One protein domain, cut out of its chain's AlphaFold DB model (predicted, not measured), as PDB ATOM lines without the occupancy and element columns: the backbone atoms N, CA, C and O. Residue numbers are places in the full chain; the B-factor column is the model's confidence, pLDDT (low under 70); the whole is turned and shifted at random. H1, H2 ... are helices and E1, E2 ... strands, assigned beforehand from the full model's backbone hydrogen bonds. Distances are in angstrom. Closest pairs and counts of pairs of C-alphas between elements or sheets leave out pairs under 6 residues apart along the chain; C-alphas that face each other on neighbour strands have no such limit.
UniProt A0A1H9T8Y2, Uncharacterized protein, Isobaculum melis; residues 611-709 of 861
ATOM      1  N   THR A 611      36.682  -1.024  44.093       93.31
ATOM      2  CA  THR A 611      37.215  -0.493  42.828       93.31
ATOM      3  C   THR A 611      36.172  -0.500  41.697       93.31
ATOM      4  O   THR A 611      36.465  -0.180  40.543       93.31
ATOM      5  N   THR A 612      34.919  -0.834  42.021       94.88
ATOM      6  CA  THR A 612      33.790  -0.873  41.083       94.88
ATOM      7  C   THR A 612      32.814   0.277  41.351       94.88
ATOM      8  O   THR A 612      32.452   0.554  42.493       94.88
ATOM      9  N   LYS A 613      32.299   0.921  40.297       95.06
ATOM     10  CA  LYS A 613      31.230   1.930  40.397       95.06
ATOM     11  C   LYS A 613      29.968   1.468  39.693       95.06
ATOM     12  O   LYS A 613      29.972   1.222  38.491       95.06
ATOM     13  N   VAL A 614      28.866   1.453  40.435       94.06
ATOM     14  CA  VAL A 614      27.517   1.282  39.887       94.06
ATOM     15  C   VAL A 614      26.901   2.667  39.697       94.06
ATOM     16  O   VAL A 614      26.579   3.351  40.669       94.06
ATOM     17  N   ASP A 615      26.769   3.096  38.447       91.62
ATOM     18  CA  ASP A 615      26.143   4.352  38.040       91.62
ATOM     19  C   ASP A 615      24.737   4.058  37.509       91.62
ATOM     20  O   ASP A 615      24.524   3.798  36.321       91.62
ATOM     21  N   LYS A 616      23.771   4.045  38.432       87.31
ATOM     22  CA  LYS A 616      22.371   3.744  38.113       87.31
ATOM     23  C   LYS A 616      21.712   4.838  37.277       87.31
ATOM     24  O   LYS A 616      20.830   4.521  36.494       87.31
ATOM     25  N   GLU A 617      22.138   6.092  37.415       85.50
ATOM     26  CA  GLU A 617      21.561   7.212  36.663       85.50
ATOM     27  C   GLU A 617      21.854   7.091  35.167       85.50
ATOM     28  O   GLU A 617      20.997   7.384  34.336       85.50
ATOM     29  N   ASN A 618      23.044   6.591  34.825       86.69
ATOM     30  CA  ASN A 618      23.468   6.392  33.441       86.69
ATOM     31  C   ASN A 618      23.386   4.925  32.977       86.69
ATOM     32  O   ASN A 618      23.912   4.605  31.906       86.69
ATOM     33  N   ASN A 619      22.750   4.042  33.760       92.00
ATOM     34  CA  ASN A 619      22.627   2.597  33.519       92.00
ATOM     35  C   ASN A 619      23.965   1.911  33.198       92.00
ATOM     36  O   ASN A 619      24.086   1.200  32.195       92.00
ATOM     37  N   ARG A 620      25.000   2.120  34.021       94.06
ATOM     38  CA  ARG A 620      26.354   1.588  33.780       94.06
ATOM     39  C   ARG A 620      26.991   0.994  35.039       94.06
ATOM     40  O   ARG A 620      26.753   1.454  36.152       94.06
ATOM     41  N   VAL A 621      27.854  -0.001  34.847       94.62
ATOM     42  CA  VAL A 621      28.785  -0.527  35.858       94.62
ATOM     43  C   VAL A 621      30.196  -0.403  35.310       94.62
ATOM     44  O   VAL A 621      30.477  -0.871  34.206       94.62
ATOM     45  N   ILE A 622      31.070   0.251  36.061       95.44
ATOM     46  CA  ILE A 622      32.461   0.498  35.687       95.44
ATOM     47  C   ILE A 622      33.343  -0.310  36.625       95.44
ATOM     48  O   ILE A 622      33.296  -0.110  37.837       95.44
ATOM     49  N   TYR A 623      34.146  -1.191  36.050       96.25
ATOM     50  CA  TYR A 623      35.203  -1.917  36.735       96.25
ATOM     51  C   TYR A 623      36.538  -1.254  36.423       96.25
ATOM     52  O   TYR A 623      36.804  -0.926  35.267       96.25
ATOM     53  N   GLY A 624      37.377  -1.093  37.434       95.25
ATOM     54  CA  GLY A 624      38.799  -0.806  37.297       95.25
ATOM     55  C   GLY A 624      39.523  -1.400  38.497       95.25
ATOM     56  O   GLY A 624      38.903  -1.596  39.535       95.25
ATOM     57  N   PHE A 625      40.801  -1.733  38.366       95.56
ATOM     58  CA  PHE A 625      41.549  -2.428  39.412       95.56
ATOM     59  C   PHE A 625      42.856  -1.718  39.721       95.56
ATOM     60  O   PHE A 625      43.535  -1.214  38.824       95.56
ATOM     61  N   ASP A 626      43.196  -1.687  41.007       95.69
ATOM     62  CA  ASP A 626      44.451  -1.126  41.490       95.69
ATOM     63  C   ASP A 626      45.645  -1.842  40.852       95.69
ATOM     64  O   ASP A 626      45.652  -3.062  40.677       95.69
ATOM     65  N   PHE A 627      46.695  -1.086  40.533       95.69
ATOM     66  CA  PHE A 627      47.890  -1.637  39.901       95.69
ATOM     67  C   PHE A 627      49.164  -0.949  40.378       95.69
ATOM     68  O   PHE A 627      49.150   0.109  41.007       95.69
ATOM     69  N   LYS A 628      50.306  -1.565  40.060       94.75
ATOM     70  CA  LYS A 628      51.636  -1.033  40.369       94.75
ATOM     71  C   LYS A 628      52.370  -0.657  39.100       94.75
ATOM     72  O   LYS A 628      52.422  -1.436  38.154       94.75
ATOM     73  N   MET A 629      53.017   0.501  39.119       94.44
ATOM     74  CA  MET A 629      53.813   0.982  37.994       94.44
ATOM     75  C   MET A 629      55.067   1.697  38.484       94.44
ATOM     76  O   MET A 629      55.071   2.331  39.538       94.44
ATOM     77  N   SER A 630      56.159   1.587  37.730       92.25
ATOM     78  CA  SER A 630      57.361   2.338  38.071       92.25
ATOM     79  C   SER A 630      57.126   3.835  37.836       92.25
ATOM     80  O   SER A 630      56.421   4.229  36.904       92.25
ATOM     81  N   LEU A 631      57.756   4.693  38.642       90.25
ATOM     82  CA  LEU A 631      57.691   6.152  38.475       90.25
ATOM     83  C   LEU A 631      58.075   6.601  37.061       90.25
ATOM     84  O   LEU A 631      57.580   7.603  36.550       90.25
ATOM     85  N   GLN A 632      58.977   5.860  36.429       85.94
ATOM     86  CA  GLN A 632      59.431   6.155  35.089       85.94
ATOM     87  C   GLN A 632      58.405   5.771  34.021       85.94
ATOM     88  O   GLN A 632      58.228   6.521  33.061       85.94
ATOM     89  N   ASP A 633      57.756   4.619  34.172       91.38
ATOM     90  CA  ASP A 633      56.743   4.168  33.221       91.38
ATOM     91  C   ASP A 633      55.493   5.038  33.311       91.38
ATOM     92  O   ASP A 633      55.006   5.476  32.273       91.38
ATOM     93  N   ALA A 634      55.082   5.436  34.519       94.75
ATOM     94  CA  ALA A 634      53.957   6.349  34.725       94.75
ATOM     95  C   ALA A 634      54.106   7.659  33.933       94.75
ATOM     96  O   ALA A 634      53.170   8.108  33.277       94.75
ATOM     97  N   LYS A 635      55.319   8.227  33.876       91.31
ATOM     98  CA  LYS A 635      55.585   9.476  33.142       91.31
ATOM     99  C   LYS A 635      55.344   9.380  31.633       91.31
ATOM    100  O   LYS A 635      55.071  10.400  31.002       91.31
ATOM    101  N   LYS A 636      55.429   8.184  31.045       93.75
ATOM    102  CA  LYS A 636      55.292   7.943  29.594       93.75
ATOM    103  C   LYS A 636      54.105   7.049  29.225       93.75
ATOM    104  O   LYS A 636      53.929   6.790  28.038       93.75
ATOM    105  N   VAL A 637      53.336   6.578  30.208       96.00
ATOM    106  CA  VAL A 637      52.255   5.614  29.988       96.00
ATOM    107  C   VAL A 637      51.152   6.217  29.122       96.00
ATOM    108  O   VAL A 637      50.816   7.402  29.251       96.00
ATOM    109  N   MET A 638      50.613   5.397  28.227       97.12
ATOM    110  CA  MET A 638      49.493   5.734  27.358       97.12
ATOM    111  C   MET A 638      48.164   5.264  27.958       97.12
ATOM    112  O   MET A 638      48.107   4.314  28.732       97.12
ATOM    113  N   GLU A 639      47.068   5.914  27.567       96.75
ATOM    114  CA  GLU A 639      45.720   5.630  28.086       96.75
ATOM    115  C   GLU A 639      45.307   4.165  27.915       96.75
ATOM    116  O   GLU A 639      44.847   3.544  28.867       96.75
ATOM    117  N   ASN A 640      45.550   3.585  26.739       96.75
ATOM    118  CA  ASN A 640      45.242   2.184  26.469       96.75
ATOM    119  C   ASN A 640      46.077   1.216  27.323       96.75
ATOM    120  O   ASN A 640      45.557   0.197  27.751       96.75
ATOM    121  N   GLU A 641      47.340   1.544  27.613       97.25
ATOM    122  CA  GLU A 641      48.182   0.717  28.485       97.25
ATOM    123  C   GLU A 641      47.649   0.719  29.919       97.25
ATOM    124  O   GLU A 641      47.628  -0.324  30.564       97.25
ATOM    125  N   VAL A 642      47.181   1.870  30.417       96.88
ATOM    126  CA  VAL A 642      46.566   1.949  31.751       96.88
ATOM    127  C   VAL A 642      45.234   1.208  31.788       96.88
ATOM    128  O   VAL A 642      44.991   0.483  32.745       96.88
ATOM    129  N   ILE A 643      44.395   1.345  30.757       96.31
ATOM    130  CA  ILE A 643      43.140   0.585  30.639       96.31
ATOM    131  C   ILE A 643      43.415  -0.922  30.697       96.31
ATOM    132  O   ILE A 643      42.732  -1.626  31.439       96.31
ATOM    133  N   ASP A 644      44.423  -1.399  29.963       96.38
ATOM    134  CA  ASP A 644      44.792  -2.814  29.928       96.38
ATOM    135  C   ASP A 644      45.343  -3.289  31.284       96.38
ATOM    136  O   ASP A 644      44.904  -4.317  31.794       96.38
ATOM    137  N   ILE A 645      46.269  -2.538  31.893       95.62
ATOM    138  CA  ILE A 645      46.912  -2.900  33.170       95.62
ATOM    139  C   ILE A 645      45.921  -2.860  34.340       95.62
ATOM    140  O   ILE A 645      45.985  -3.706  35.227       95.62
ATOM    141  N   ALA A 646      45.017  -1.881  34.356       96.00
ATOM    142  CA  ALA A 646      43.990  -1.740  35.385       96.00
ATOM    143  C   ALA A 646      42.706  -2.518  35.053       96.00
ATOM    144  O   ALA A 646      41.706  -2.359  35.754       96.00
ATOM    145  N   HIS A 647      42.701  -3.315  33.976       96.50
ATOM    146  CA  HIS A 647      41.558  -4.100  33.501       96.50
ATOM    147  C   HIS A 647      40.239  -3.302  33.469       96.50
ATOM    148  O   HIS A 647      39.181  -3.795  33.876       96.50
ATOM    149  N   ILE A 648      40.298  -2.047  33.004       95.94
ATOM    150  CA  ILE A 648      39.141  -1.149  33.041       95.94
ATOM    151  C   ILE A 648      38.109  -1.618  32.018       95.94
ATOM    152  O   ILE A 648      38.397  -1.739  30.826       95.94
ATOM    153  N   SER A 649      36.880  -1.849  32.472       95.81
ATOM    154  CA  SER A 649      35.766  -2.216  31.599       95.81
ATOM    155  C   SER A 649      34.474  -1.535  32.025       95.81
ATOM    156  O   SER A 649      34.247  -1.258  33.201       95.81
ATOM    157  N   VAL A 650      33.613  -1.253  31.049       95.25
ATOM    158  CA  VAL A 650      32.320  -0.607  31.281       95.25
ATOM    159  C   VAL A 650      31.222  -1.499  30.735       95.25
ATOM    160  O   VAL A 650      31.326  -2.019  29.625       95.25
ATOM    161  N   TRP A 651      30.166  -1.668  31.518       95.62
ATOM    162  CA  TRP A 651      29.051  -2.546  31.205       95.62
ATOM    163  C   TRP A 651      27.737  -1.786  31.326       95.62
ATOM    164  O   TRP A 651      27.565  -0.993  32.246       95.62
ATOM    165  N   ALA A 652      26.799  -2.012  30.414       93.38
ATOM    166  CA  ALA A 652      25.445  -1.492  30.542       93.38
ATOM    167  C   ALA A 652      24.693  -2.271  31.630       93.38
ATOM    168  O   ALA A 652      24.664  -3.498  31.610       93.38
ATOM    169  N   PHE A 653      24.077  -1.571  32.575       90.25
ATOM    170  CA  PHE A 653      23.375  -2.195  33.695       90.25
ATOM    171  C   PHE A 653      22.011  -2.766  33.290       90.25
ATOM    172  O   PHE A 653      21.542  -3.711  33.906       90.25
ATOM    173  N   ASP A 654      21.377  -2.243  32.243       85.88
ATOM    174  CA  ASP A 654      20.001  -2.562  31.828       85.88
ATOM    175  C   ASP A 654      19.904  -3.499  30.610       85.88
ATOM    176  O   ASP A 654      18.821  -3.981  30.269       85.88
ATOM    177  N   LYS A 655      21.025  -3.789  29.940       85.06
ATOM    178  CA  LYS A 655      21.040  -4.628  28.732       85.06
ATOM    179  C   LYS A 655      21.043  -6.119  29.042       85.06
ATOM    180  O   LYS A 655      21.260  -6.541  30.176       85.06
ATOM    181  N   LYS A 656      20.826  -6.937  28.010       76.12
ATOM    182  CA  LYS A 656      20.999  -8.395  28.085       76.12
ATOM    183  C   LYS A 656      22.481  -8.757  28.205       76.12
ATOM    184  O   LYS A 656      23.275  -8.069  27.566       76.12
ATOM    185  N   PRO A 657      22.852  -9.828  28.930       77.44
ATOM    186  CA  PRO A 657      24.246 -10.205  29.191       77.44
ATOM    187  C   PRO A 657      25.182 -10.126  27.971       77.44
ATOM    188  O   PRO A 657      26.292  -9.609  28.068       77.44
ATOM    189  N   GLU A 658      24.717 -10.569  26.803       77.31
ATOM    190  CA  GLU A 658      25.464 -10.575  25.540       77.31
ATOM    191  C   GLU A 658      25.741  -9.186  24.923       77.31
ATOM    192  O   GLU A 658      26.619  -9.057  24.072       77.31
ATOM    193  N   GLU A 659      25.024  -8.144  25.349       78.88
ATOM    194  CA  GLU A 659      25.099  -6.770  24.823       78.88
ATOM    195  C   GLU A 659      25.658  -5.762  25.842       78.88
ATOM    196  O   GLU A 659      25.679  -4.554  25.582       78.88
ATOM    197  N   GLN A 660      26.057  -6.229  27.028       80.38
ATOM    198  CA  GLN A 660      26.396  -5.335  28.131       80.38
ATOM    199  C   GLN A 660      27.786  -4.735  28.023       80.38
ATOM    200  O   GLN A 660      27.931  -3.583  28.406       80.38
ATOM    201  N   ALA A 661      28.787  -5.459  27.516       89.88
ATOM    202  CA  ALA A 661      30.130  -4.905  27.377       89.88
ATOM    203  C   ALA A 661      30.095  -3.687  26.441       89.88
ATOM    204  O   ALA A 661      29.696  -3.782  25.276       89.88
ATOM    205  N   LEU A 662      30.478  -2.530  26.970       91.19
ATOM    206  CA  LEU A 662      30.476  -1.273  26.243       91.19
ATOM    207  C   LEU A 662      31.860  -0.983  25.626       91.19
ATOM    208  O   LEU A 662      32.865  -1.519  26.092       91.19
ATOM    209  N   PRO A 663      31.933  -0.160  24.559       93.69
ATOM    210  CA  PRO A 663      33.177   0.041  23.820       93.69
ATOM    211  C   PRO A 663      34.257   0.748  24.648       93.69
ATOM    212  O   PRO A 663      34.028   1.826  25.197       93.69
ATOM    213  N   VAL A 664      35.450   0.157  24.699       91.81
ATOM    214  CA  VAL A 664      36.591   0.628  25.504       91.81
ATOM    215  C   VAL A 664      37.128   1.973  25.006       91.81
ATOM    216  O   VAL A 664      37.587   2.786  25.799       91.81
ATOM    217  N   GLU A 665      37.006   2.268  23.711       93.44
ATOM    218  CA  GLU A 665      37.482   3.517  23.101       93.44
ATOM    219  C   GLU A 665      36.763   4.785  23.591       93.44
ATOM    220  O   GLU A 665      37.181   5.895  23.264       93.44
ATOM    221  N   LYS A 666      35.668   4.630  24.345       95.44
ATOM    222  CA  LYS A 666      34.938   5.728  24.991       95.44
ATOM    223  C   LYS A 666      35.423   6.035  26.413       95.44
ATOM    224  O   LYS A 666      34.882   6.949  27.040       95.44
ATOM    225  N   ILE A 667      36.372   5.256  26.934       95.44
ATOM    226  CA  ILE A 667      37.009   5.474  28.235       95.44
ATOM    227  C   ILE A 667      38.130   6.500  28.062       95.44
ATOM    228  O   ILE A 667      38.969   6.354  27.179       95.44
ATOM    229  N   HIS A 668      38.161   7.501  28.938       96.31
ATOM    230  CA  HIS A 668      39.225   8.494  29.035       96.31
ATOM    231  C   HIS A 668      39.743   8.602  30.469       96.31
ATOM    232  O   HIS A 668      38.966   8.511  31.425       96.31
ATOM    233  N   LEU A 669      41.047   8.828  30.614       95.94
ATOM    234  CA  LEU A 669      41.751   8.908  31.892       95.94
ATOM    235  C   LEU A 669      42.440  10.269  32.057       95.94
ATOM    236  O   LEU A 669      42.922  10.868  31.094       95.94
ATOM    237  N   ASN A 670      42.576  10.737  33.295       94.69
ATOM    238  CA  ASN A 670      43.244  12.001  33.632       94.69
ATOM    239  C   ASN A 670      44.783  11.969  33.528       94.69
ATOM    240  O   ASN A 670      45.459  12.686  34.255       94.69
ATOM    241  N   LEU A 671      45.382  11.156  32.649       96.19
ATOM    242  CA  LEU A 671      46.834  10.907  32.675       96.19
ATOM    243  C   LEU A 671      47.687  12.174  32.515       96.19
ATOM    244  O   LEU A 671      48.776  12.259  33.078       96.19
ATOM    245  N   LYS A 672      47.177  13.162  31.775       96.06
ATOM    246  CA  LYS A 672      47.862  14.426  31.461       96.06
ATOM    247  C   LYS A 672      47.357  15.613  32.277       96.06
ATOM    248  O   LYS A 672      47.747  16.744  31.986       96.06
ATOM    249  N   ASP A 673      46.476  15.380  33.245       94.19
ATOM    250  CA  ASP A 673      46.000  16.458  34.104       94.19
ATOM    251  C   ASP A 673      47.190  17.039  34.888       94.19
ATOM    252  O   ASP A 673      48.081  16.287  35.309       94.19
ATOM    253  N   PRO A 674      47.252  18.373  35.054       93.62
ATOM    254  CA  PRO A 674      48.352  19.019  35.755       93.62
ATOM    255  C   PRO A 674      48.417  18.563  37.218       93.62
ATOM    256  O   PRO A 674      47.482  17.967  37.747       93.62
ATOM    257  N   ILE A 675      49.530  18.880  37.884       90.81
ATOM    258  CA  ILE A 675      49.685  18.615  39.317       90.81
ATOM    259  C   ILE A 675      48.556  19.309  40.079       90.81
ATOM    260  O   ILE A 675      48.428  20.535  40.023       90.81
ATOM    261  N   ASP A 676      47.765  18.519  40.801       87.62
ATOM    262  CA  ASP A 676      46.765  19.042  41.721       87.62
ATOM    263  C   ASP A 676      47.489  19.563  42.971       87.62
ATOM    264  O   ASP A 676      48.120  18.815  43.720       87.62
ATOM    265  N   LEU A 677      47.441  20.884  43.159       86.12
ATOM    266  CA  LEU A 677      48.134  21.580  44.247       86.12
ATOM    267  C   LEU A 677      47.449  21.401  45.611       86.12
ATOM    268  O   LEU A 677      48.046  21.737  46.634       86.12
ATOM    269  N   VAL A 678      46.205  20.921  45.629       87.56
ATOM    270  CA  VAL A 678      45.431  20.648  46.846       87.56
ATOM    271  C   VAL A 678      45.620  19.194  47.265       87.56
ATOM    272  O   VAL A 678      45.830  18.920  48.448       87.56
ATOM    273  N   ASN A 679      45.581  18.269  46.306       85.88
ATOM    274  CA  ASN A 679      45.772  16.846  46.546       85.88
ATOM    275  C   ASN A 679      46.702  16.224  45.499       85.88
ATOM    276  O   ASN A 679      46.251  15.719  44.474       85.88
ATOM    277  N   GLU A 680      48.002  16.185  45.801       89.75
ATOM    278  CA  GLU A 680      49.026  15.654  44.888       89.75
ATOM    279  C   GLU A 680      48.709  14.235  44.376       89.75
ATOM    280  O   GLU A 680      49.083  13.905  43.248       89.75
ATOM    281  N   ASN A 681      47.975  13.421  45.148       91.31
ATOM    282  CA  ASN A 681      47.590  12.061  44.764       91.31
ATOM    283  C   ASN A 681      46.571  12.024  43.612       91.31
ATOM    284  O   ASN A 681      46.373  10.964  43.039       91.31
ATOM    285  N   GLN A 682      45.931  13.136  43.242       90.25
ATOM    286  CA  GLN A 682      44.960  13.212  42.134       90.25
ATOM    287  C   GLN A 682      45.568  13.751  40.830       90.25
ATOM    288  O   GLN A 682      44.865  13.990  39.848       90.25
ATOM    289  N   THR A 683      46.889  13.924  40.815       91.12
ATOM    290  CA  THR A 683      47.660  14.323  39.635       91.12
ATOM    291  C   THR A 683      47.625  13.240  38.556       91.12
ATOM    292  O   THR A 683      47.697  12.048  38.860       91.12
ATOM    293  N   GLY A 684      47.604  13.645  37.284       94.81
ATOM    294  CA  GLY A 684      47.722  12.714  36.165       94.81
ATOM    295  C   GLY A 684      49.028  11.915  36.182       94.81
ATOM    296  O   GLY A 684      50.093  12.448  36.503       94.81
ATOM    297  N   LEU A 685      48.979  10.632  35.800       96.19
ATOM    298  CA  LEU A 685      50.148   9.741  35.866       96.19
ATOM    299  C   LEU A 685      51.366  10.243  35.082       96.19
ATOM    300  O   LEU A 685      52.495   9.977  35.484       96.19
ATOM    301  N   ASN A 686      51.184  11.032  34.020       96.69
ATOM    302  CA  ASN A 686      52.307  11.611  33.280       96.69
ATOM    303  C   ASN A 686      53.041  12.725  34.059       96.69
ATOM    304  O   ASN A 686      54.151  13.113  33.685       96.69
ATOM    305  N   HIS A 687      52.448  13.227  35.145       95.12
ATOM    306  CA  HIS A 687      52.943  14.346  35.949       95.12
ATOM    307  C   HIS A 687      53.285  13.971  37.396       95.12
ATOM    308  O   HIS A 687      53.624  14.857  38.181       95.12
ATOM    309  N   VAL A 688      53.260  12.681  37.753       93.06
ATOM    310  CA  VAL A 688      53.552  12.235  39.124       93.06
ATOM    311  C   VAL A 688      54.958  12.673  39.569       93.06
ATOM    312  O   VAL A 688      55.963  12.344  38.917       93.06
ATOM    313  N   PRO A 689      55.073  13.437  40.672       87.75
ATOM    314  CA  PRO A 689      56.355  13.996  41.084       87.75
ATOM    315  C   PRO A 689      57.229  12.987  41.838       87.75
ATOM    316  O   PRO A 689      58.454  13.088  41.786       87.75
ATOM    317  N   LYS A 690      56.621  12.016  42.532       91.38
ATOM    318  CA  LYS A 690      57.303  11.085  43.448       91.38
ATOM    319  C   LYS A 690      56.582   9.737  43.546       91.38
ATOM    320  O   LYS A 690      55.477   9.578  43.043       91.38
ATOM    321  N   VAL A 691      57.205   8.773  44.219       93.06
ATOM    322  CA  VAL A 691      56.556   7.507  44.598       93.06
ATOM    323  C   VAL A 691      55.381   7.752  45.546       93.06
ATOM    324  O   VAL A 691      55.445   8.661  46.375       93.06
ATOM    325  N   GLY A 692      54.330   6.949  45.431       95.00
ATOM    326  CA  GLY A 692      53.099   7.116  46.200       95.00
ATOM    327  C   GLY A 692      51.905   6.452  45.527       95.00
ATOM    328  O   GLY A 692      52.044   5.861  44.459       95.00
ATOM    329  N   ASP A 693      50.745   6.570  46.156       96.44
ATOM    330  CA  ASP A 693      49.480   6.063  45.635       96.44
ATOM    331  C   ASP A 693      48.732   7.205  44.942       96.44
ATOM    332  O   ASP A 693      48.456   8.231  45.566       96.44
ATOM    333  N   TYR A 694      48.432   7.031  43.655       96.12
ATOM    334  CA  TYR A 694      47.773   8.041  42.834       96.12
ATOM    335  C   TYR A 694      46.422   7.554  42.340       96.12
ATOM    336  O   TYR A 694      46.259   6.423  41.900       96.12
ATOM    337  N   GLN A 695      45.458   8.446  42.413       95.31
ATOM    338  CA  GLN A 695      44.057   8.238  42.145       95.31
ATOM    339  C   GLN A 695      43.739   8.594  40.685       95.31
ATOM    340  O   GLN A 695      44.007   9.708  40.231       95.31
ATOM    341  N   LEU A 696      43.189   7.631  39.943       94.62
ATOM    342  CA  LEU A 696      42.814   7.794  38.540       94.62
ATOM    343  C   LEU A 696      41.350   8.191  38.394       94.62
ATOM    344  O   LEU A 696      40.447   7.461  38.807       94.62
ATOM    345  N   LYS A 697      41.117   9.297  37.691       93.88
ATOM    346  CA  LYS A 697      39.785   9.737  37.283       93.88
ATOM    347  C   LYS A 697      39.419   9.077  35.959       93.88
ATOM    348  O   LYS A 697      40.109   9.268  34.956       93.88
ATOM    349  N   ILE A 698      38.313   8.339  35.961       94.31
ATOM    350  CA  ILE A 698      37.791   7.632  34.790       94.31
ATOM    351  C   ILE A 698      36.593   8.413  34.254       94.31
ATOM    352  O   ILE A 698      35.666   8.733  34.994       94.31
ATOM    353  N   THR A 699      36.604   8.734  32.964       94.00
ATOM    354  CA  THR A 699      35.483   9.367  32.264       94.00
ATOM    355  C   THR A 699      34.990   8.440  31.169       94.00
ATOM    356  O   THR A 699      35.785   7.959  30.366       94.00
ATOM    357  N   TYR A 700      33.683   8.212  31.100       93.88
ATOM    358  CA  TYR A 700      33.078   7.399  30.054       93.88
ATOM    359  C   TYR A 700      31.908   8.144  29.406       93.88
ATOM    360  O   TYR A 700      30.927   8.494  30.064       93.88
ATOM    361  N   ASP A 701      32.007   8.392  28.093       90.88
ATOM    362  CA  ASP A 701      30.988   9.120  27.307       90.88
ATOM    363  C   ASP A 701      30.698  10.539  27.853       90.88
ATOM    364  O   ASP A 701      29.568  11.019  27.821       90.88
ATOM    365  N   GLY A 702      31.721  11.202  28.403       87.56
ATOM    366  CA  GLY A 702      31.626  12.547  28.985       87.56
ATOM    367  C   GLY A 702      31.125  12.604  30.433       87.56
ATOM    368  O   GLY A 702      31.202  13.667  31.048       87.56
ATOM    369  N   VAL A 703      30.671  11.482  31.002       84.50
ATOM    370  CA  VAL A 703      30.352  11.378  32.431       84.50
ATOM    371  C   VAL A 703      31.620  10.982  33.169       84.50
ATOM    372  O   VAL A 703      32.210   9.941  32.883       84.50
ATOM    373  N   SER A 704      32.066  11.839  34.083       84.50
ATOM    374  CA  SER A 704      33.231  11.552  34.908       84.50
ATOM    375  C   SER A 704      32.814  10.871  36.194       84.50
ATOM    376  O   SER A 704      31.935  11.352  36.906       84.50
ATOM    377  N   HIS A 705      33.546   9.829  36.548       78.50
ATOM    378  CA  HIS A 705      33.455   9.181  37.842       78.50
ATOM    379  C   HIS A 705      34.687   9.543  38.667       78.50
ATOM    380  O   HIS A 705      35.763   9.815  38.127       78.50
ATOM    381  N   ASN A 706      34.497   9.609  39.983       72.00
ATOM    382  CA  ASN A 706      35.573   9.881  40.930       72.00
ATOM    383  C   ASN A 706      36.635   8.770  40.894       72.00
ATOM    384  O   ASN A 706      36.499   7.770  40.200       72.00
ATOM    385  N   HIS A 707      37.701   8.969  41.654       78.19
ATOM    386  CA  HIS A 707      38.909   8.153  41.681       78.19
ATOM    387  C   HIS A 707      38.707   6.691  42.128       78.19
ATOM    388  O   HIS A 707      38.887   6.382  43.304       78.19
ATOM    389  N   LEU A 708      38.325   5.803  41.201       85.50
ATOM    390  CA  LEU A 708      38.035   4.379  41.472       85.50
ATOM    391  C   LEU A 708      39.278   3.490  41.527       85.50
ATOM    392  O   LEU A 708      39.258   2.457  42.186       85.50
ATOM    393  N   VAL A 709      40.330   3.870  40.799       93.94
ATOM    394  CA  VAL A 709      41.547   3.069  40.643       93.94
ATOM    395  C   VAL A 709      42.721   3.791  41.279       93.94
ATOM    396  O   VAL A 709      42.931   4.983  41.036       93.94
TER     397      VAL A 709
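AT A GLANCE: This is residues 611 to 709 of the 861 residues of an uncharacterized protein of Isobaculum melis (UniProt A0A1H9T8Y2). A strongly twisted sheet, E5 E6 E7, runs through the middle of an elongated body, with a second small sheet, E1 E2 E4, toward one end and E3 and H1 toward the other. H2 only grazes the twisted sheet, near E5. The printed part has 99 residues, in the order E1 E2 E3 H1 H2 E4 E5 E6 E7; both sheets are antiparallel in the orders named, and the class is mixed, with under half of the residues in named elements. It is compact, with a radius of gyration of the C-alphas of 13.9 A and spans of 44 by 25 by 19 A.

HOW THE PARTS SIT: E5, residues 667 to 669, E6, 692 to 700, and E7, 703 to 709, form a meander, each strand the antiparallel neighbour of the one before; N 668 and O 699 are 2.8 A apart, N 700 and O 703 2.9 A. H2, residues 639 to 645, comes closest to E5 at the C-alphas of Glu 639 and Leu 669, 6.4 A. E2, residues 620 to 623, has E1, 612 to 615, and E4, 649 to 652, as neighbours; N 613 and O 622 are 2.8 A apart, N 621 and O 651 2.8 A. The closest C-alphas of E1 and E7 are those of Thr 612 and Leu 708, 6.8 A. E3, residues 627 to 630, pairs with no named strand and meets H1, 631 to 636, only through their link. In H2 every O i to N i+4 pair is within hydrogen-bond range; in H1 0 of 2 are, and 2 of 3 O i to N i+3 pairs.

IN THESE COORDINATES: E6 is 25.7 A long and E7 16.2 A. E1 begins at C-alpha 612 (33.790, -0.873, 41.083); E7 ends at C-alpha 709 (41.547, 3.069, 40.643).

THE WHOLE: The C-alphas of Lys 656 and Lys 690, the two farthest apart, are 44.0 A apart. The links E4 to E5 and E5 to E6 are long. The printed part has no cut, and no printed residue is under 70 in pLDDT.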